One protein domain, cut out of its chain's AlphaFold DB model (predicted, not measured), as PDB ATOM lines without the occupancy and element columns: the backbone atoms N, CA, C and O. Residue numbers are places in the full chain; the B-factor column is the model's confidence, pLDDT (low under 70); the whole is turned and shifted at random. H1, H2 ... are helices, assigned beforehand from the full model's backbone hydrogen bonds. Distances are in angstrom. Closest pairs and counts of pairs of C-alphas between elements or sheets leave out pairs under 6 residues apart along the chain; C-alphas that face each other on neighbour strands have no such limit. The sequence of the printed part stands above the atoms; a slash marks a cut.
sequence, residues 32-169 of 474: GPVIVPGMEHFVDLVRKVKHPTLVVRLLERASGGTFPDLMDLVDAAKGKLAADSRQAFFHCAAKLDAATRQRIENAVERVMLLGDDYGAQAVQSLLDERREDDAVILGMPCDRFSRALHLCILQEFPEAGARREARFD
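Overview. This is residues 32 to 169 of the 474 residues of an uncharacterized protein of Achromobacter sp. DMS1 (UniProt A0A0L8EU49). The longest helix, H6, joins H3 and H9 in a three-helix core, a loose bundle in which H6 crosses H9 at 45 degrees. Toward one end of the longest axis H2 packs on H6 and H4 packs on H3, H5 packs on H2 and short H1 packs on H5; toward the other end H7 packs on H9, and H8 lies near H9. The printed part has 138 residues with nine named helices, H1 to H9 in chain order, and no named strand; its class is all helix. It is compact, with a radius of gyration of the C-alphas of 14.1 A, and spans 38 by 31 by 28 A.

Arrangement. H6, residues 98 to 113, touches H9, residues 144 to 156, with residues 107 to 112 alone, at a steep tilt of 45 degrees, opposite ways; the closest C-alphas, of Val 111 and Ala 148, are 5.6 A apart. With residues 100 to 104 alone it touches H3, residues 53 to 63, closest at the C-alphas of Ala 62 and Thr 100, 6.4 A. H3, H6 and H9 form an up and down bundle, each running against the one before it. H2, residues 40 to 48, touches H6 at a steep tilt of 55 degrees, with the C-alphas of His 41 and Glu 109 closest at 5.5 A. H4, residues 68 to 75, forms a hairpin with H3, closest at the C-alphas of Thr 53 and Val 74, 6.3 A. H5, residues 83 to 94, touches H2 with residues 86 to 90 alone, the C-alphas of Val 46 and Arg 86 being closest at 7.0 A. H1, residues 32 to 35, touches H5, closest at the C-alphas of Gly 32 and Phe 90, 5.9 A. H7, residues 117 to 125, touches H9, closest at the C-alphas of Ala 120 and Arg 144, 5.2 A. H8, residues 132 to 139, touches no helix, but is near H9. Every O i to N i+4 pair is within hydrogen-bond range in H2, H3, H4, H6, H7, H8 and H9; H5 has 5 of 8, and H1 is too short for such a pair.

Along the chain. H6 is 22.6 A long from first to last C-alpha, H9 17.9 A, H5 17.0 A and H3 15.3 A. H1 begins at C-alpha 32 (275.236, 159.624, 274.385), and H9 ends at C-alpha 156 (258.803, 167.312, 260.001).

Size, cuts and confidence. The two C-alphas farthest apart, of Val 34 and Arg 130, are 41.9 A apart. The printed part has no cut, and no link is long. Residues 157 to 169 hold no named element. Mean pLDDT of the printed part is 92.1; residues 141 to 142 are under 70.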
ATOM      1  N   GLY A  32     276.508 159.098 274.906       91.31
ATOM      2  CA  GLY A  32     275.236 159.624 274.385       91.31
ATOM      3  C   GLY A  32     274.022 159.410 275.300       91.31
ATOM      4  O   GLY A  32     273.422 160.403 275.703       91.31
ATOM      5  N   PRO A  33     273.706 158.168 275.721       93.00
ATOM      6  CA  PRO A  33     272.551 157.896 276.584       93.00
ATOM      7  C   PRO A  33     272.615 158.583 277.957       93.00
ATOM      8  O   PRO A  33     271.590 158.797 278.590       93.00
ATOM      9  N   VAL A  34     273.821 158.922 278.425       94.12
ATOM     10  CA  VAL A  34     274.027 159.644 279.689       94.12
ATOM     11  C   VAL A  34     273.851 161.152 279.490       94.12
ATOM     12  O   VAL A  34     273.319 161.824 280.368       94.12
ATOM     13  N   ILE A  35     274.292 161.690 278.347       94.69
ATOM     14  CA  ILE A  35     274.227 163.126 278.032       94.69
ATOM     15  C   ILE A  35     272.799 163.556 277.658       94.69
ATOM     16  O   ILE A  35     272.364 164.633 278.057       94.69
ATOM     17  N   VAL A  36     272.074 162.723 276.905       95.25
ATOM     18  CA  VAL A  36     270.696 162.974 276.447       95.25
ATOM     19  C   VAL A  36     269.771 161.811 276.832       95.25
ATOM     20  O   VAL A  36     269.401 161.007 275.977       95.25
ATOM     21  N   PRO A  37     269.400 161.681 278.120       93.12
ATOM     22  CA  PRO A  37     268.496 160.620 278.558       93.12
ATOM     23  C   PRO A  37     267.110 160.768 277.908       93.12
ATOM     24  O   PRO A  37     266.589 161.885 277.818       93.12
ATOM     25  N   GLY A  38     266.520 159.646 277.475       92.25
ATOM     26  CA  GLY A  38     265.236 159.614 276.761       92.25
ATOM     27  C   GLY A  38     265.319 160.013 275.283       92.25
ATOM     28  O   GLY A  38     264.296 160.346 274.693       92.25
ATOM     29  N   MET A  39     266.528 160.060 274.709       97.31
ATOM     30  CA  MET A  39     266.761 160.300 273.279       97.31
ATOM     31  C   MET A  39     267.573 159.166 272.633       97.31
ATOM     32  O   MET A  39     268.578 159.387 271.944       97.31
ATOM     33  N   GLU A  40     267.213 157.921 272.939       96.19
ATOM     34  CA  GLU A  40     267.937 156.728 272.511       96.19
ATOM     35  C   GLU A  40     267.985 156.595 270.982       96.19
ATOM     36  O   GLU A  40     269.029 156.211 270.440       96.19
ATOM     37  N   HIS A  41     266.904 156.945 270.277       97.88
ATOM     38  CA  HIS A  41     266.849 156.892 268.819       97.88
ATOM     39  C   HIS A  41     267.729 157.973 268.197       97.88
ATOM     40  O   HIS A  41     268.494 157.664 267.279       97.88
ATOM     41  N   PHE A  42     267.702 159.208 268.717       98.06
ATOM     42  CA  PHE A  42     268.629 160.260 268.291       98.06
ATOM     43  C   PHE A  42     270.086 159.835 268.467       98.06
ATOM     44  O   PHE A  42     270.885 159.948 267.533       98.06
ATOM     45  N   VAL A  43     270.433 159.283 269.635       97.12
ATOM     46  CA  VAL A  43     271.781 158.768 269.888       97.12
ATOM     47  C   VAL A  43     272.166 157.747 268.822       97.12
ATOM     48  O   VAL A  43     273.218 157.881 268.196       97.12
ATOM     49  N   ASP A  44     271.310 156.755 268.580       95.69
ATOM     50  CA  ASP A  44     271.546 155.690 267.609       95.69
ATOM     51  C   ASP A  44     271.666 156.188 266.166       95.69
ATOM     52  O   ASP A  44     272.526 155.693 265.425       95.69
ATOM     53  N   LEU A  45     270.859 157.173 265.778       96.44
ATOM     54  CA  LEU A  45     270.925 157.824 264.476       96.44
ATOM     55  C   LEU A  45     272.297 158.464 264.263       96.44
ATOM     56  O   LEU A  45     272.959 158.140 263.276       96.44
ATOM     57  N   VAL A  46     272.777 159.272 265.215       95.44
ATOM     58  CA  VAL A  46     274.099 159.928 265.146       95.44
ATOM     59  C   VAL A  46     275.233 158.907 264.985       95.44
ATOM     60  O   VAL A  46     276.235 159.179 264.323       95.44
ATOM     61  N   ARG A  47     275.091 157.692 265.537       93.19
ATOM     62  CA  ARG A  47     276.080 156.611 265.338       93.19
ATOM     63  C   ARG A  47     276.002 155.966 263.947       93.19
ATOM     64  O   ARG A  47     276.980 155.366 263.485       93.19
ATOM     65  N   LYS A  48     274.831 155.983 263.309       91.88
ATOM     66  CA  LYS A  48     274.537 155.204 262.094       91.88
ATOM     67  C   LYS A  48     274.717 156.008 260.812       91.88
ATOM     68  O   LYS A  48     275.267 155.429 259.865       91.88
ATOM     69  N   VAL A  49     274.333 157.284 260.816       90.69
ATOM     70  CA  VAL A  49     274.407 158.171 259.647       90.69
ATOM     71  C   VAL A  49     275.831 158.299 259.105       90.69
ATOM     72  O   VAL A  49     276.816 158.332 259.845       90.69
ATOM     73  N   LYS A  50     275.938 158.339 257.780       89.38
ATOM     74  CA  LYS A  50     277.156 158.638 257.020       89.38
ATOM     75  C   LYS A  50     277.234 160.093 256.578       89.38
ATOM     76  O   LYS A  50     278.325 160.520 256.223       89.38
ATOM     77  N   HIS A  51     276.118 160.819 256.624       88.88
ATOM     78  CA  HIS A  51     276.033 162.219 256.227       88.88
ATOM     79  C   HIS A  51     275.698 163.115 257.435       88.88
ATOM     80  O   HIS A  51     274.554 163.549 257.598       88.88
ATOM     81  N   PRO A  52     276.663 163.376 258.333       92.00
ATOM     82  CA  PRO A  52     276.389 164.052 259.600       92.00
ATOM     83  C   PRO A  52     275.935 165.512 259.459       92.00
ATOM     84  O   PRO A  52     275.288 166.016 260.373       92.00
ATOM     85  N   THR A  53     276.135 166.156 258.302       93.31
ATOM     86  CA  THR A  53     275.519 167.457 257.974       93.31
ATOM     87  C   THR A  53     273.998 167.432 258.126       93.31
ATOM     88  O   THR A  53     273.403 168.425 258.524       93.31
ATOM     89  N   LEU A  54     273.344 166.289 257.873       94.81
ATOM     90  CA  LEU A  54     271.897 166.165 258.063       94.81
ATOM     91  C   LEU A  54     271.502 166.210 259.541       94.81
ATOM     92  O   LEU A  54     270.424 166.688 259.868       94.81
ATOM     93  N   VAL A  55     272.371 165.753 260.447       96.38
ATOM     94  CA  VAL A  55     272.132 165.876 261.892       96.38
ATOM     95  C   VAL A  55     272.270 167.332 262.325       96.38
ATOM     96  O   VAL A  55     271.473 167.795 263.136       96.38
ATOM     97  N   VAL A  56     273.233 168.069 261.759       96.81
ATOM     98  CA  VAL A  56     273.336 169.522 261.965       96.81
ATOM     99  C   VAL A  56     272.059 170.200 261.465       96.81
ATOM    100  O   VAL A  56     271.378 170.838 262.262       96.81
ATOM    101  N   ARG A  57     271.649 169.944 260.211       95.69
ATOM    102  CA  ARG A  57     270.408 170.484 259.620       95.69
ATOM    103  C   ARG A  57     269.182 170.164 260.482       95.69
ATOM    104  O   ARG A  57     268.359 171.044 260.698       95.69
ATOM    105  N   LEU A  58     269.062 168.942 261.006       97.56
ATOM    106  CA  LEU A  58     267.980 168.558 261.921       97.56
ATOM    107  C   LEU A  58     267.958 169.443 263.176       97.56
ATOM    108  O   LEU A  58     266.911 169.985 263.518       97.56
ATOM    109  N   LEU A  59     269.100 169.597 263.854       97.38
ATOM    110  CA  LEU A  59     269.198 170.400 265.076       97.38
ATOM    111  C   LEU A  59     268.921 171.882 264.801       97.38
ATOM    112  O   LEU A  59     268.204 172.523 265.571       97.38
ATOM    113  N   GLU A  60     269.444 172.426 263.703       96.44
ATOM    114  CA  GLU A  60     269.213 173.815 263.292       96.44
ATOM    115  C   GLU A  60     267.733 174.070 263.009       96.44
ATOM    116  O   GLU A  60     267.143 174.995 263.563       96.44
ATOM    117  N   ARG A  61     267.084 173.200 262.225       94.75
ATOM    118  CA  ARG A  61     265.660 173.347 261.886       94.75
ATOM    119  C   ARG A  61     264.746 173.146 263.089       94.75
ATOM    120  O   ARG A  61     263.731 173.826 263.199       94.75
ATOM    121  N   ALA A  62     265.098 172.234 263.992       94.88
ATOM    122  CA  ALA A  62     264.320 171.981 265.198       94.88
ATOM    123  C   ALA A  62     264.429 173.125 266.219       94.88
ATOM    124  O   ALA A  62     263.447 173.437 266.884       94.88
ATOM    125  N   SER A  63     265.606 173.747 266.341       93.38
ATOM    126  CA  SER A  63     265.867 174.806 267.328       93.38
ATOM    127  C   SER A  63     265.649 176.230 266.806       93.38
ATOM    128  O   SER A  63     265.509 177.154 267.604       93.38
ATOM    129  N   GLY A  64     265.658 176.425 265.483       90.81
ATOM    130  CA  GLY A  64     265.682 177.743 264.846       90.81
ATOM    131  C   GLY A  64     267.031 178.473 264.948       90.81
ATOM    132  O   GLY A  64     267.100 179.653 264.608       90.81
ATOM    133  N   GLY A  65     268.085 177.807 265.434       90.44
ATOM    134  CA  GLY A  65     269.440 178.352 265.572       90.44
ATOM    135  C   GLY A  65     270.426 177.793 264.542       90.44
ATOM    136  O   GLY A  65     270.088 176.908 263.762       90.44
ATOM    137  N   THR A  66     271.662 178.296 264.567       93.50
ATOM    138  CA  THR A  66     272.786 177.783 263.765       93.50
ATOM    139  C   THR A  66     273.846 177.150 264.664       93.50
ATOM    140  O   THR A  66     274.055 177.593 265.798       93.50
ATOM    141  N   PHE A  67     274.530 176.116 264.170       95.12
ATOM    142  CA  PHE A  67     275.569 175.405 264.928       95.12
ATOM    143  C   PHE A  67     276.892 175.325 264.145       95.12
ATOM    144  O   PHE A  67     277.297 174.228 263.750       95.12
ATOM    145  N   PRO A  68     277.602 176.455 263.946       93.88
ATOM    146  CA  PRO A  68     278.851 176.487 263.179       93.88
ATOM    147  C   PRO A  68     279.915 175.535 263.745       93.88
ATOM    148  O   PRO A  68     280.516 174.789 262.983       93.88
ATOM    149  N   ASP A  69     280.047 175.441 265.073       93.81
ATOM    150  CA  ASP A  69     280.993 174.517 265.720       93.81
ATOM    151  C   ASP A  69     280.720 173.041 265.369       93.81
ATOM    152  O   ASP A  69     281.642 172.231 265.270       93.81
ATOM    153  N   LEU A  70     279.445 172.658 265.194       95.50
ATOM    154  CA  LEU A  70     279.101 171.303 264.752       95.50
ATOM    155  C   LEU A  70     279.406 171.112 263.268       95.50
ATOM    156  O   LEU A  70     279.799 170.014 262.875       95.50
ATOM    157  N   MET A  71     279.233 172.157 262.461       94.44
ATOM    158  CA  MET A  71     279.548 172.122 261.038       94.44
ATOM    159  C   MET A  71     281.056 171.974 260.805       94.44
ATOM    160  O   MET A  71     281.459 171.096 260.048       94.44
ATOM    161  N   ASP A  72     281.890 172.689 261.563       93.62
ATOM    162  CA  ASP A  72     283.352 172.547 261.521       93.62
ATOM    163  C   ASP A  72     283.798 171.105 261.835       93.62
ATOM    164  O   ASP A  72     284.700 170.552 261.197       93.62
ATOM    165  N   LEU A  73     283.138 170.449 262.801       93.44
ATOM    166  CA  LEU A  73     283.388 169.039 263.122       93.44
ATOM    167  C   LEU A  73     282.980 168.095 261.984       93.44
ATOM    168  O   LEU A  73     283.618 167.056 261.800       93.44
ATOM    169  N   VAL A  74     281.913 168.427 261.256       92.00
ATOM    170  CA  VAL A  74     281.456 167.666 260.089       92.00
ATOM    171  C   VAL A  74     282.407 167.843 258.915       92.00
ATOM    172  O   VAL A  74     282.784 166.841 258.315       92.00
ATOM    173  N   ASP A  75     282.851 169.063 258.631       90.12
ATOM    174  CA  ASP A  75     283.784 169.353 257.537       90.12
ATOM    175  C   ASP A  75     285.159 168.715 257.775       90.12
ATOM    176  O   ASP A  75     285.810 168.224 256.849       90.12
ATOM    177  N   ALA A  76     285.583 168.631 259.039       88.62
ATOM    178  CA  ALA A  76     286.771 167.877 259.427       88.62
ATOM    179  C   ALA A  76     286.587 166.349 259.292       88.62
ATOM    180  O   ALA A  76     287.574 165.607 259.192       88.62
ATOM    181  N   ALA A  77     285.348 165.849 259.297       84.31
ATOM    182  CA  ALA A  77     285.050 164.427 259.227       84.31
ATOM    183  C   ALA A  77     285.020 163.922 257.775       84.31
ATOM    184  O   ALA A  77     284.204 164.315 256.948       84.31
ATOM    185  N   LYS A  78     285.855 162.924 257.467       74.31
ATOM    186  CA  LYS A  78     285.797 162.196 256.188       74.31
ATOM    187  C   LYS A  78     284.736 161.088 256.249       74.31
ATOM    188  O   LYS A  78     285.068 159.903 256.304       74.31
ATOM    189  N   GLY A  79     283.459 161.476 256.288       78.31
ATOM    190  CA  GLY A  79     282.306 160.570 256.341       78.31
ATOM    191  C   GLY A  79     281.675 160.464 257.734       78.31
ATOM    192  O   GLY A  79     281.148 161.436 258.260       78.31
ATOM    193  N   LYS A  80     281.680 159.267 258.340       83.19
ATOM    194  CA  LYS A  80     281.064 159.057 259.665       83.19
ATOM    195  C   LYS A  80     281.797 159.827 260.764       83.19
ATOM    196  O   LYS A  80     283.025 159.815 260.809       83.19
ATOM    197  N   LEU A  81     281.040 160.384 261.710       88.12
ATOM    198  CA  LEU A  81     281.598 161.051 262.888       88.12
ATOM    199  C   LEU A  81     282.365 160.072 263.790       88.12
ATOM    200  O   LEU A  81     281.875 158.988 264.124       88.12
ATOM    201  N   ALA A  82     283.547 160.495 264.241       89.25
ATOM    202  CA  ALA A  82     284.307 159.794 265.272       89.25
ATOM    203  C   ALA A  82     283.561 159.804 266.619       89.25
ATOM    204  O   ALA A  82     282.684 160.634 266.857       89.25
ATOM    205  N   ALA A  83     283.894 158.875 267.523       87.44
ATOM    206  CA  ALA A  83     283.235 158.781 268.830       87.44
ATOM    207  C   ALA A  83     283.306 160.076 269.643       87.44
ATOM    208  O   ALA A  83     282.288 160.488 270.196       87.44
ATOM    209  N   ASP A  84     284.456 160.739 269.619       86.56
ATOM    210  CA  ASP A  84     284.677 161.973 270.368       86.56
ATOM    211  C   ASP A  84     283.854 163.133 269.790       86.56
ATOM    212  O   ASP A  84     283.181 163.845 270.533       86.56
ATOM    213  N   SER A  85     283.784 163.256 268.459       90.81
ATOM    214  CA  SER A  85     282.989 164.291 267.780       90.81
ATOM    215  C   SER A  85     281.486 164.152 268.037       90.81
ATOM    216  O   SER A  85     280.775 165.151 268.101       90.81
ATOM    217  N   ARG A  86     280.979 162.923 268.230       94.19
ATOM    218  CA  ARG A  86     279.550 162.677 268.505       94.19
ATOM    219  C   ARG A  86     279.090 163.281 269.834       94.19
ATOM    220  O   ARG A  86     277.921 163.635 269.957       94.19
ATOM    221  N   GLN A  87     279.991 163.462 270.805       93.88
ATOM    222  CA  GLN A  87     279.637 164.066 272.094       93.88
ATOM    223  C   GLN A  87     279.140 165.508 271.945       93.88
ATOM    224  O   GLN A  87     278.202 165.895 272.639       93.88
ATOM    225  N   ALA A  88     279.708 166.278 271.010       94.88
ATOM    226  CA  ALA A  88     279.271 167.649 270.746       94.88
ATOM    227  C   ALA A  88     277.800 167.696 270.302       94.88
ATOM    228  O   ALA A  88     277.022 168.491 270.824       94.88
ATOM    229  N   PHE A  89     277.387 166.774 269.426       96.69
ATOM    230  CA  PHE A  89     275.995 166.646 268.985       96.69
ATOM    231  C   PHE A  89     275.053 166.317 270.145       96.69
ATOM    232  O   PHE A  89     273.994 166.929 270.269       96.69
ATOM    233  N   PHE A  90     275.449 165.393 271.025       97.19
ATOM    234  CA  PHE A  90     274.653 165.041 272.202       97.19
ATOM    235  C   PHE A  90     274.526 166.219 273.169       97.19
ATOM    236  O   PHE A  90     273.431 166.514 273.633       97.19
ATOM    237  N   HIS A  91     275.608 166.954 273.426       96.25
ATOM    238  CA  HIS A  91     275.549 168.145 274.272       96.25
ATOM    239  C   HIS A  91     274.712 169.274 273.665       96.25
ATOM    240  O   HIS A  91     274.029 169.975 274.411       96.25
ATOM    241  N   CYS A  92     274.731 169.455 272.342       96.50
ATOM    242  CA  CYS A  92     273.853 170.416 271.674       96.50
ATOM    243  C   CYS A  92     272.384 170.008 271.815       96.50
ATOM    244  O   CYS A  92     271.575 170.825 272.246       96.50
ATOM    245  N   ALA A  93     272.052 168.741 271.560       96.75
ATOM    246  CA  ALA A  93     270.696 168.230 271.751       96.75
ATOM    247  C   ALA A  93     270.224 168.349 273.214       96.75
ATOM    248  O   ALA A  93     269.087 168.742 273.452       96.75
ATOM    249  N   ALA A  94     271.095 168.102 274.200       96.69
ATOM    250  CA  ALA A  94     270.771 168.214 275.628       96.69
ATOM    251  C   ALA A  94     270.367 169.630 276.071       96.69
ATOM    252  O   ALA A  94     269.652 169.780 277.059       96.69
ATOM    253  N   LYS A  95     270.834 170.667 275.363       96.31
ATOM    254  CA  LYS A  95     270.507 172.073 275.651       96.31
ATOM    255  C   LYS A  95     269.151 172.502 275.088       96.31
ATOM    256  O   LYS A  95     268.679 173.579 275.443       96.31
ATOM    257  N   LEU A  96     268.548 171.698 274.212       96.31
ATOM    258  CA  LEU A  96     267.230 171.977 273.656       96.31
ATOM    259  C   LEU A  96     266.146 171.773 274.719       96.31
ATOM    260  O   LEU A  96     266.269 170.942 275.628       96.31
ATOM    261  N   ASP A  97     265.054 172.523 274.590       96.12
ATOM    262  CA  ASP A  97     263.901 172.365 275.466       96.12
ATOM    263  C   ASP A  97     263.263 170.972 275.309       96.12
ATOM    264  O   ASP A  97     263.480 170.250 274.332       96.12
ATOM    265  N   ALA A  98     262.476 170.567 276.308       95.88
ATOM    266  CA  ALA A  98     261.910 169.223 276.358       95.88
ATOM    267  C   ALA A  98     260.968 168.913 275.179       95.88
ATOM    268  O   ALA A  98     260.982 167.783 274.692       95.88
ATOM    269  N   ALA A  99     260.193 169.890 274.696       96.25
ATOM    270  CA  ALA A  99     259.263 169.672 273.591       96.25
ATOM    271  C   ALA A  99     260.020 169.472 272.271       96.25
ATOM    272  O   ALA A  99     259.715 168.547 271.516       96.25
ATOM    273  N   THR A 100     261.062 170.272 272.027       96.44
ATOM    274  CA  THR A 100     261.935 170.111 270.858       96.44
ATOM    275  C   THR A 100     262.679 168.777 270.890       96.44
ATOM    276  O   THR A 100     262.717 168.076 269.878       96.44
ATOM    277  N   ARG A 101     263.213 168.370 272.052       97.56
ATOM    278  CA  ARG A 101     263.857 167.054 272.210       97.56
ATOM    279  C   ARG A 101     262.897 165.906 271.914       97.56
ATOM    280  O   ARG A 101     263.257 165.022 271.144       97.56
ATOM    281  N   GLN A 102     261.676 165.949 272.449       97.38
ATOM    282  CA  GLN A 102     260.670 164.918 272.179       97.38
ATOM    283  C   GLN A 102     260.293 164.864 270.696       97.38
ATOM    284  O   GLN A 102     260.168 163.785 270.125       97.38
ATOM    285  N   ARG A 103     260.139 166.024 270.046       97.25
ATOM    286  CA  ARG A 103     259.833 166.093 268.612       97.25
ATOM    287  C   ARG A 103     260.950 165.485 267.763       97.25
ATOM    288  O   ARG A 103     260.654 164.738 266.835       97.25
ATOM    289  N   ILE A 104     262.210 165.788 268.082       98.25
ATOM    290  CA  ILE A 104     263.370 165.164 267.433       98.25
ATOM    291  C   ILE A 104     263.332 163.654 267.652       98.25
ATOM    292  O   ILE A 104     263.444 162.909 266.686       98.25
ATOM    293  N   GLU A 105     263.150 163.203 268.889       98.19
ATOM    294  CA  GLU A 105     263.160 161.777 269.207       98.19
ATOM    295  C   GLU A 105     262.073 161.008 268.443       98.19
ATOM    296  O   GLU A 105     262.386 160.013 267.792       98.19
ATOM    297  N   ASN A 106     260.840 161.523 268.409       97.94
ATOM    298  CA  ASN A 106     259.735 160.926 267.652       97.94
ATOM    299  C   ASN A 106     260.031 160.868 266.143       97.94
ATOM    300  O   ASN A 106     259.761 159.867 265.479       97.94
ATOM    301  N   ALA A 107     260.591 161.941 265.576       97.81
ATOM    302  CA  ALA A 107     260.955 161.977 264.162       97.81
ATOM    303  C   ALA A 107     262.064 160.959 263.845       97.81
ATOM    304  O   ALA A 107     262.007 160.240 262.845       97.81
ATOM    305  N   VAL A 108     263.061 160.853 264.725       98.12
ATOM    306  CA  VAL A 108     264.178 159.928 264.546       98.12
ATOM    307  C   VAL A 108     263.764 158.474 264.752       98.12
ATOM    308  O   VAL A 108     264.247 157.613 264.018       98.12
ATOM    309  N   GLU A 109     262.851 158.176 265.673       98.00
ATOM    310  CA  GLU A 109     262.268 156.838 265.806       98.00
ATOM    311  C   GLU A 109     261.707 156.353 264.461       98.00
ATOM    312  O   GLU A 109     262.051 155.263 263.992       98.00
ATOM    313  N   ARG A 110     260.943 157.200 263.764       97.62
ATOM    314  CA  ARG A 110     260.398 156.874 262.439       97.62
ATOM    315  C   ARG A 110     261.488 156.648 261.390       97.62
ATOM    316  O   ARG A 110     261.443 155.669 260.643       97.62
ATOM    317  N   VAL A 111     262.530 157.487 261.372       98.00
ATOM    318  CA  VAL A 111     263.714 157.285 260.507       98.00
ATOM    319  C   VAL A 111     264.366 155.927 260.778       98.00
ATOM    320  O   VAL A 111     264.771 155.219 259.853       98.00
ATOM    321  N   MET A 112     264.455 155.538 262.050       96.62
ATOM    322  CA  MET A 112     265.027 154.264 262.464       96.62
ATOM    323  C   MET A 112     264.176 153.068 262.010       96.62
ATOM    324  O   MET A 112     264.750 152.051 261.603       96.62
ATOM    325  N   LEU A 113     262.843 153.189 262.010       95.88
ATOM    326  CA  LEU A 113     261.911 152.160 261.525       95.88
ATOM    327  C   LEU A 113     262.021 151.909 260.011       95.88
ATOM    328  O   LEU A 113     261.877 150.764 259.572       95.88
ATOM    329  N   LEU A 114     262.366 152.931 259.219       95.62
ATOM    330  CA  LEU A 114     262.672 152.806 257.782       95.62
ATOM    331  C   LEU A 114     264.067 152.220 257.494       95.62
ATOM    332  O   LEU A 114     264.441 152.008 256.341       95.62
ATOM    333  N   GLY A 115     264.846 151.905 258.531       90.50
ATOM    334  CA  GLY A 115     266.195 151.359 258.412       90.50
ATOM    335  C   GLY A 115     266.296 149.891 257.989       90.50
ATOM    336  O   GLY A 115     267.412 149.371 257.915       90.50
ATOM    337  N   ASP A 116     265.186 149.190 257.757       88.69
ATOM    338  CA  ASP A 116     265.216 147.833 257.202       88.69
ATOM    339  C   ASP A 116     265.424 147.843 255.673       88.69
ATOM    340  O   ASP A 116     265.609 148.891 255.054       88.69
ATOM    341  N   ASP A 117     265.503 146.662 255.055       85.06
ATOM    342  CA  ASP A 117     265.755 146.561 253.610       85.06
ATOM    343  C   ASP A 117     264.558 147.105 252.793       85.06
ATOM    344  O   ASP A 117     264.763 147.716 251.748       85.06
ATOM    345  N   TYR A 118     263.322 146.964 253.295       88.06
ATOM    346  CA  TYR A 118     262.108 147.441 252.619       88.06
ATOM    347  C   TYR A 118     261.964 148.967 252.672       88.06
ATOM    348  O   TYR A 118     261.597 149.582 251.673       88.06
ATOM    349  N   GLY A 119     262.260 149.572 253.824       91.38
ATOM    350  CA  GLY A 119     262.180 151.012 254.057       91.38
ATOM    351  C   GLY A 119     263.281 151.759 253.318       91.38
ATOM    352  O   GLY A 119     263.016 152.782 252.695       91.38
ATOM    353  N   ALA A 120     264.489 151.189 253.264       89.44
ATOM    354  CA  ALA A 120     265.574 151.734 252.454       89.44
ATOM    355  C   ALA A 120     265.190 151.853 250.969       89.44
ATOM    356  O   ALA A 120     265.531 152.843 250.325       89.44
ATOM    357  N   GLN A 121     264.467 150.866 250.432       87.50
ATOM    358  CA  GLN A 121     263.956 150.915 249.063       87.50
ATOM    359  C   GLN A 121     262.807 151.897 248.883       87.50
ATOM    360  O   GLN A 121     262.809 152.652 247.917       87.50
ATOM    361  N   ALA A 122     261.852 151.906 249.811       92.25
ATOM    362  CA  ALA A 122     260.743 152.849 249.785       92.25
ATOM    363  C   ALA A 122     261.252 154.298 249.719       92.25
ATOM    364  O   ALA A 122     260.883 155.046 248.818       92.25
ATOM    365  N   VAL A 123     262.197 154.649 250.596       94.25
ATOM    366  CA  VAL A 123     262.862 155.959 250.596       94.25
ATOM    367  C   VAL A 123     263.591 156.212 249.280       94.25
ATOM    368  O   VAL A 123     263.427 157.277 248.696       94.25
ATOM    369  N   GLN A 124     264.371 155.241 248.789       90.94
ATOM    370  CA  GLN A 124     265.108 155.392 247.532       90.94
ATOM    371  C   GLN A 124     264.180 155.693 246.350       90.94
ATOM    372  O   GLN A 124     264.520 156.525 245.521       90.94
ATOM    373  N   SER A 125     263.019 155.040 246.281       90.44
ATOM    374  CA  SER A 125     262.074 155.206 245.170       90.44
ATOM    375  C   SER A 125     261.410 156.586 245.114       90.44
ATOM    376  O   SER A 125     260.811 156.930 244.100       90.44
ATOM    377  N   LEU A 126     261.506 157.372 246.191       93.81
ATOM    378  CA  LEU A 126     260.877 158.689 246.334       93.81
ATOM    379  C   LEU A 126     261.877 159.857 246.254       93.81
ATOM    380  O   LEU A 126     261.472 161.020 246.368       93.81
ATOM    381  N   LEU A 127     263.169 159.558 246.090       92.00
ATOM    382  CA  LEU A 127     264.197 160.552 245.781       92.00
ATOM    383  C   LEU A 127     264.266 160.752 244.265       92.00
ATOM    384  O   LEU A 127     264.238 159.773 243.520       92.00
ATOM    385  N   ASP A 128     264.380 162.006 243.833       88.56
ATOM    386  CA  ASP A 128     264.404 162.386 242.418       88.56
ATOM    387  C   ASP A 128     265.717 163.105 242.084       88.56
ATOM    388  O   ASP A 128     265.965 164.211 242.555       88.56
ATOM    389  N   GLU A 129     266.552 162.502 241.238       85.44
ATOM    390  CA  GLU A 129     267.848 163.056 240.804       85.44
ATOM    391  C   GLU A 129     267.726 164.408 240.090       85.44
ATOM    392  O   GLU A 129     268.698 165.154 240.000       85.44
ATOM    393  N   ARG A 130     266.531 164.764 239.606       87.19
ATOM    394  CA  ARG A 130     266.262 166.067 238.982       87.19
ATOM    395  C   ARG A 130     266.113 167.184 240.016       87.19
ATOM    396  O   ARG A 130     266.184 168.358 239.659       87.19
ATOM    397  N   ARG A 131     265.886 166.845 241.291       88.69
ATOM    398  CA  ARG A 131     265.841 167.803 242.400       88.69
ATOM    399  C   ARG A 131     267.242 167.965 242.977       88.69
ATOM    400  O   ARG A 131     267.797 167.003 243.492       88.69
ATOM    401  N   GLU A 132     267.769 169.188 242.976       88.88
ATOM    402  CA  GLU A 132     269.135 169.483 243.444       88.88
ATOM    403  C   GLU A 132     269.430 168.903 244.839       88.88
ATOM    404  O   GLU A 132     270.418 168.193 245.023       88.88
ATOM    405  N   ASP A 133     268.530 169.120 245.801       87.88
ATOM    406  CA  ASP A 133     268.654 168.603 247.170       87.88
ATOM    407  C   ASP A 133     268.739 167.068 247.227       87.88
ATOM    408  O   ASP A 133     269.514 166.515 248.007       87.88
ATOM    409  N   ASP A 134     267.954 166.366 246.410       91.31
ATOM    410  CA  ASP A 134     267.952 164.903 246.378       91.31
ATOM    411  C   ASP A 134     269.172 164.376 245.612       91.31
ATOM    412  O   ASP A 134     269.791 163.406 246.050       91.31
ATOM    413  N   ALA A 135     269.566 165.043 244.524       87.69
ATOM    414  CA  ALA A 135     270.752 164.724 243.737       87.69
ATOM    415  C   ALA A 135     272.023 164.755 244.594       87.69
ATOM    416  O   ALA A 135     272.856 163.856 244.493       87.69
ATOM    417  N   VAL A 136     272.153 165.727 245.505       87.56
ATOM    418  CA  VAL A 136     273.264 165.776 246.474       87.56
ATOM    419  C   VAL A 136     273.259 164.540 247.381       87.56
ATOM    420  O   VAL A 136     274.297 163.911 247.598       87.56
ATOM    421  N   ILE A 137     272.087 164.147 247.888       88.94
ATOM    422  CA  ILE A 137     271.941 162.975 248.763       88.94
ATOM    423  C   ILE A 137     272.199 161.661 248.014       88.94
ATOM    424  O   ILE A 137     272.713 160.707 248.610       88.94
ATOM    425  N   LEU A 138     271.849 161.600 246.731       84.75
ATOM    426  CA  LEU A 138     272.048 160.441 245.864       84.75
ATOM    427  C   LEU A 138     273.495 160.319 245.368       84.75
ATOM    428  O   LEU A 138     274.036 159.214 245.392       84.75
ATOM    429  N   GLY A 139     274.133 161.436 245.007       76.31
ATOM    430  CA  GLY A 139     275.493 161.493 244.464       76.31
ATOM    431  C   GLY A 139     276.605 161.288 245.499       76.31
ATOM    432  O   GLY A 139     277.755 161.037 245.142       76.31
ATOM    433  N   MET A 140     276.290 161.359 246.793       71.50
ATOM    434  CA  MET A 140     277.241 161.071 247.869       71.50
ATOM    435  C   MET A 140     277.075 159.640 248.412       71.50
ATOM    436  O   MET A 140     275.975 159.086 248.379       71.50
ATOM    437  N   PRO A 141     278.128 159.028 248.997       67.75
ATOM    438  CA  PRO A 141     278.037 157.748 249.711       67.75
ATOM    439  C   PRO A 141     277.146 157.778 250.975       67.75
ATOM    440  O   PRO A 141     277.612 157.608 252.105       67.75
ATOM    441  N   CYS A 142     275.839 157.940 250.800       69.44
ATOM    442  CA  CYS A 142     274.834 157.967 251.853       69.44
ATOM    443  C   CYS A 142     274.407 156.552 252.263       69.44
ATOM    444  O   CYS A 142     274.341 155.619 251.462       69.44
ATOM    445  N   ASP A 143     274.121 156.362 253.550       85.12
ATOM    446  CA  ASP A 143     273.439 155.164 254.031       85.12
ATOM    447  C   ASP A 143     271.916 155.373 254.074       85.12
ATOM    448  O   ASP A 143     271.422 156.498 254.001       85.12
ATOM    449  N   ARG A 144     271.169 154.280 254.250       90.25
ATOM    450  CA  ARG A 144     269.702 154.296 254.337       90.25
ATOM    451  C   ARG A 144     269.131 155.231 255.408       90.25
ATOM    452  O   ARG A 144     268.088 155.823 255.166       90.25
ATOM    453  N   PHE A 145     269.807 155.405 256.548       94.06
ATOM    454  CA  PHE A 145     269.335 156.316 257.593       94.06
ATOM    455  C   PHE A 145     269.533 157.775 257.187       94.06
ATOM    456  O   PHE A 145     268.663 158.588 257.460       94.06
ATOM    457  N   SER A 146     270.625 158.101 256.486       93.62
ATOM    458  CA  SER A 146     270.838 159.454 255.947       93.62
ATOM    459  C   SER A 146     269.764 159.816 254.910       93.62
ATOM    460  O   SER A 146     269.188 160.895 254.982       93.62
ATOM    461  N   ARG A 147     269.423 158.894 253.997       94.50
ATOM    462  CA  ARG A 147     268.353 159.117 253.004       94.50
ATOM    463  C   ARG A 147     266.979 159.300 253.658       94.50
ATOM    464  O   ARG A 147     266.254 160.224 253.312       94.50
ATOM    465  N   ALA A 148     266.644 158.455 254.633       97.00
ATOM    466  CA  ALA A 148     265.388 158.570 255.372       97.00
ATOM    467  C   ALA A 148     265.329 159.873 256.190       97.00
ATOM    468  O   ALA A 148     264.303 160.549 256.207       97.00
ATOM    469  N   LEU A 149     266.443 160.261 256.820       97.31
ATOM    470  CA  LEU A 149     266.554 161.501 257.583       97.31
ATOM    471  C   LEU A 149     266.349 162.741 256.708       97.31
ATOM    472  O   LEU A 149     265.690 163.675 257.152       97.31
ATOM    473  N   HIS A 150     266.867 162.750 255.478       95.94
ATOM    474  CA  HIS A 150     266.644 163.844 254.526       95.94
ATOM    475  C   HIS A 150     265.151 164.095 254.286       95.94
ATOM    476  O   HIS A 150     264.665 165.194 254.551       95.94
ATOM    477  N   LEU A 151     264.400 163.058 253.896       96.44
ATOM    478  CA  LEU A 151     262.948 163.168 253.702       96.44
ATOM    479  C   LEU A 151     262.221 163.562 254.998       96.44
ATOM    480  O   LEU A 151     261.294 164.370 254.968       96.44
ATOM    481  N   CYS A 152     262.663 163.034 256.144       97.38
ATOM    482  CA  CYS A 152     262.086 163.356 257.447       97.38
ATOM    483  C   CYS A 152     262.255 164.839 257.798       97.38
ATOM    484  O   CYS A 152     261.304 165.469 258.243       97.38
ATOM    485  N   ILE A 153     263.436 165.423 257.563       96.25
ATOM    486  CA  ILE A 153     263.692 166.848 257.816       96.25
ATOM    487  C   ILE A 153     262.785 167.718 256.942       96.25
ATOM    488  O   ILE A 153     262.156 168.636 257.463       96.25
ATOM    489  N   LEU A 154     262.668 167.409 255.646       94.06
ATOM    490  CA  LEU A 154     261.821 168.171 254.717       94.06
ATOM    491  C   LEU A 154     260.336 168.162 255.116       94.06
ATOM    492  O   LEU A 154     259.617 169.132 254.873       94.06
ATOM    493  N   GLN A 155     259.871 167.081 255.741       95.38
ATOM    494  CA  GLN A 155     258.489 166.937 256.187       95.38
ATOM    495  C   GLN A 155     258.251 167.477 257.605       95.38
ATOM    496  O   GLN A 155     257.319 168.246 257.838       95.38
ATOM    497  N   GLU A 156     259.042 167.040 258.580       95.19
ATOM    498  CA  GLU A 156     258.803 167.312 260.001       95.19
ATOM    499  C   GLU A 156     259.427 168.627 260.462       95.19
ATOM    500  O   GLU A 156     258.979 169.187 261.459       95.19
ATOM    501  N   PHE A 157     260.422 169.151 259.745       94.56
ATOM    502  CA  PHE A 157     261.120 170.391 260.083       94.56
ATOM    503  C   PHE A 157     261.290 171.294 258.843       94.56
ATOM    504  O   PHE A 157     262.421 171.653 258.490       94.56
ATOM    505  N   PRO A 158     260.180 171.657 258.160       91.25
ATOM    506  CA  PRO A 158     260.232 172.400 256.909       91.25
ATOM    507  C   PRO A 158     260.814 173.798 257.113       91.25
ATOM    508  O   PRO A 158     260.759 174.385 258.197       91.25
ATOM    509  N   GLU A 159     261.356 174.354 256.034       86.31
ATOM    510  CA  GLU A 159     261.842 175.727 256.035       86.31
ATOM    511  C   GLU A 159     260.707 176.721 256.304       86.31
ATOM    512  O   GLU A 159     259.544 176.457 255.997       86.31
ATOM    513  N   ALA A 160     261.033 177.889 256.862       83.00
ATOM    514  CA  ALA A 160     260.032 178.925 257.081       83.00
ATOM    515  C   ALA A 160     259.384 179.321 255.741       83.00
ATOM    516  O   ALA A 160     260.064 179.764 254.819       83.00
ATOM    517  N   GLY A 161     258.066 179.136 255.634       80.81
ATOM    518  CA  GLY A 161     257.307 179.386 254.404       80.81
ATOM    519  C   GLY A 161     257.309 178.235 253.391       80.81
ATOM    520  O   GLY A 161     256.574 178.313 252.407       80.81
ATOM    521  N   ALA A 162     258.059 177.155 253.625       85.31
ATOM    522  CA  ALA A 162     257.979 175.953 252.804       85.31
ATOM    523  C   ALA A 162     256.731 175.132 253.153       85.31
ATOM    524  O   ALA A 162     256.312 175.026 254.309       85.31
ATOM    525  N   ARG A 163     256.138 174.511 252.132       85.62
ATOM    526  CA  ARG A 163     255.061 173.542 252.326       85.62
ATOM    527  C   ARG A 163     255.657 172.246 252.875       85.62
ATOM    528  O   ARG A 163     256.632 171.744 252.327       85.62
ATOM    529  N   ARG A 164     255.024 171.686 253.909       87.06
ATOM    530  CA  ARG A 164     255.327 170.340 254.414       87.06
ATOM    531  C   ARG A 164     255.260 169.325 253.272       87.06
ATOM    532  O   ARG A 164     254.222 169.206 252.617       87.06
ATOM    533  N   GLU A 165     256.357 168.612 253.040       92.62
ATOM    534  CA  GLU A 165     256.377 167.481 252.113       92.62
ATOM    535  C   GLU A 165     255.663 166.268 252.724       92.62
ATOM    536  O   GLU A 165     255.603 166.150 253.939       92.62
ATOM    537  N   ALA A 166     255.135 165.367 251.893       93.38
ATOM    538  CA  ALA A 166     254.493 164.119 252.340       93.38
ATOM    539  C   ALA A 166     255.336 162.870 252.023       93.38
ATOM    540  O   ALA A 166     254.914 161.741 252.259       93.38
ATOM    541  N   ARG A 167     256.528 163.048 251.435       95.12
ATOM    542  CA  ARG A 167     257.333 161.937 250.900       95.12
ATOM    543  C   ARG A 167     257.829 160.979 251.979       95.12
ATOM    544  O   ARG A 167     258.069 159.813 251.687       95.12
ATOM    545  N   PHE A 168     257.980 161.441 253.216       96.88
ATOM    546  CA  PHE A 168     258.372 160.558 254.305       96.88
ATOM    547  C   PHE A 168     257.204 159.649 254.730       96.88
ATOM    548  O   PHE A 168     257.399 158.440 254.838       96.88
ATOM    549  N   ASP A 169     255.982 160.185 254.843       95.62
ATOM    550  CA  ASP A 169     254.762 159.382 255.066       95.62
ATOM    551  C   ASP A 169     254.523 158.387 253.911       95.62
ATOM    552  O   ASP A 169     254.232 157.207 254.121       95.62
TER     553      ASP A 169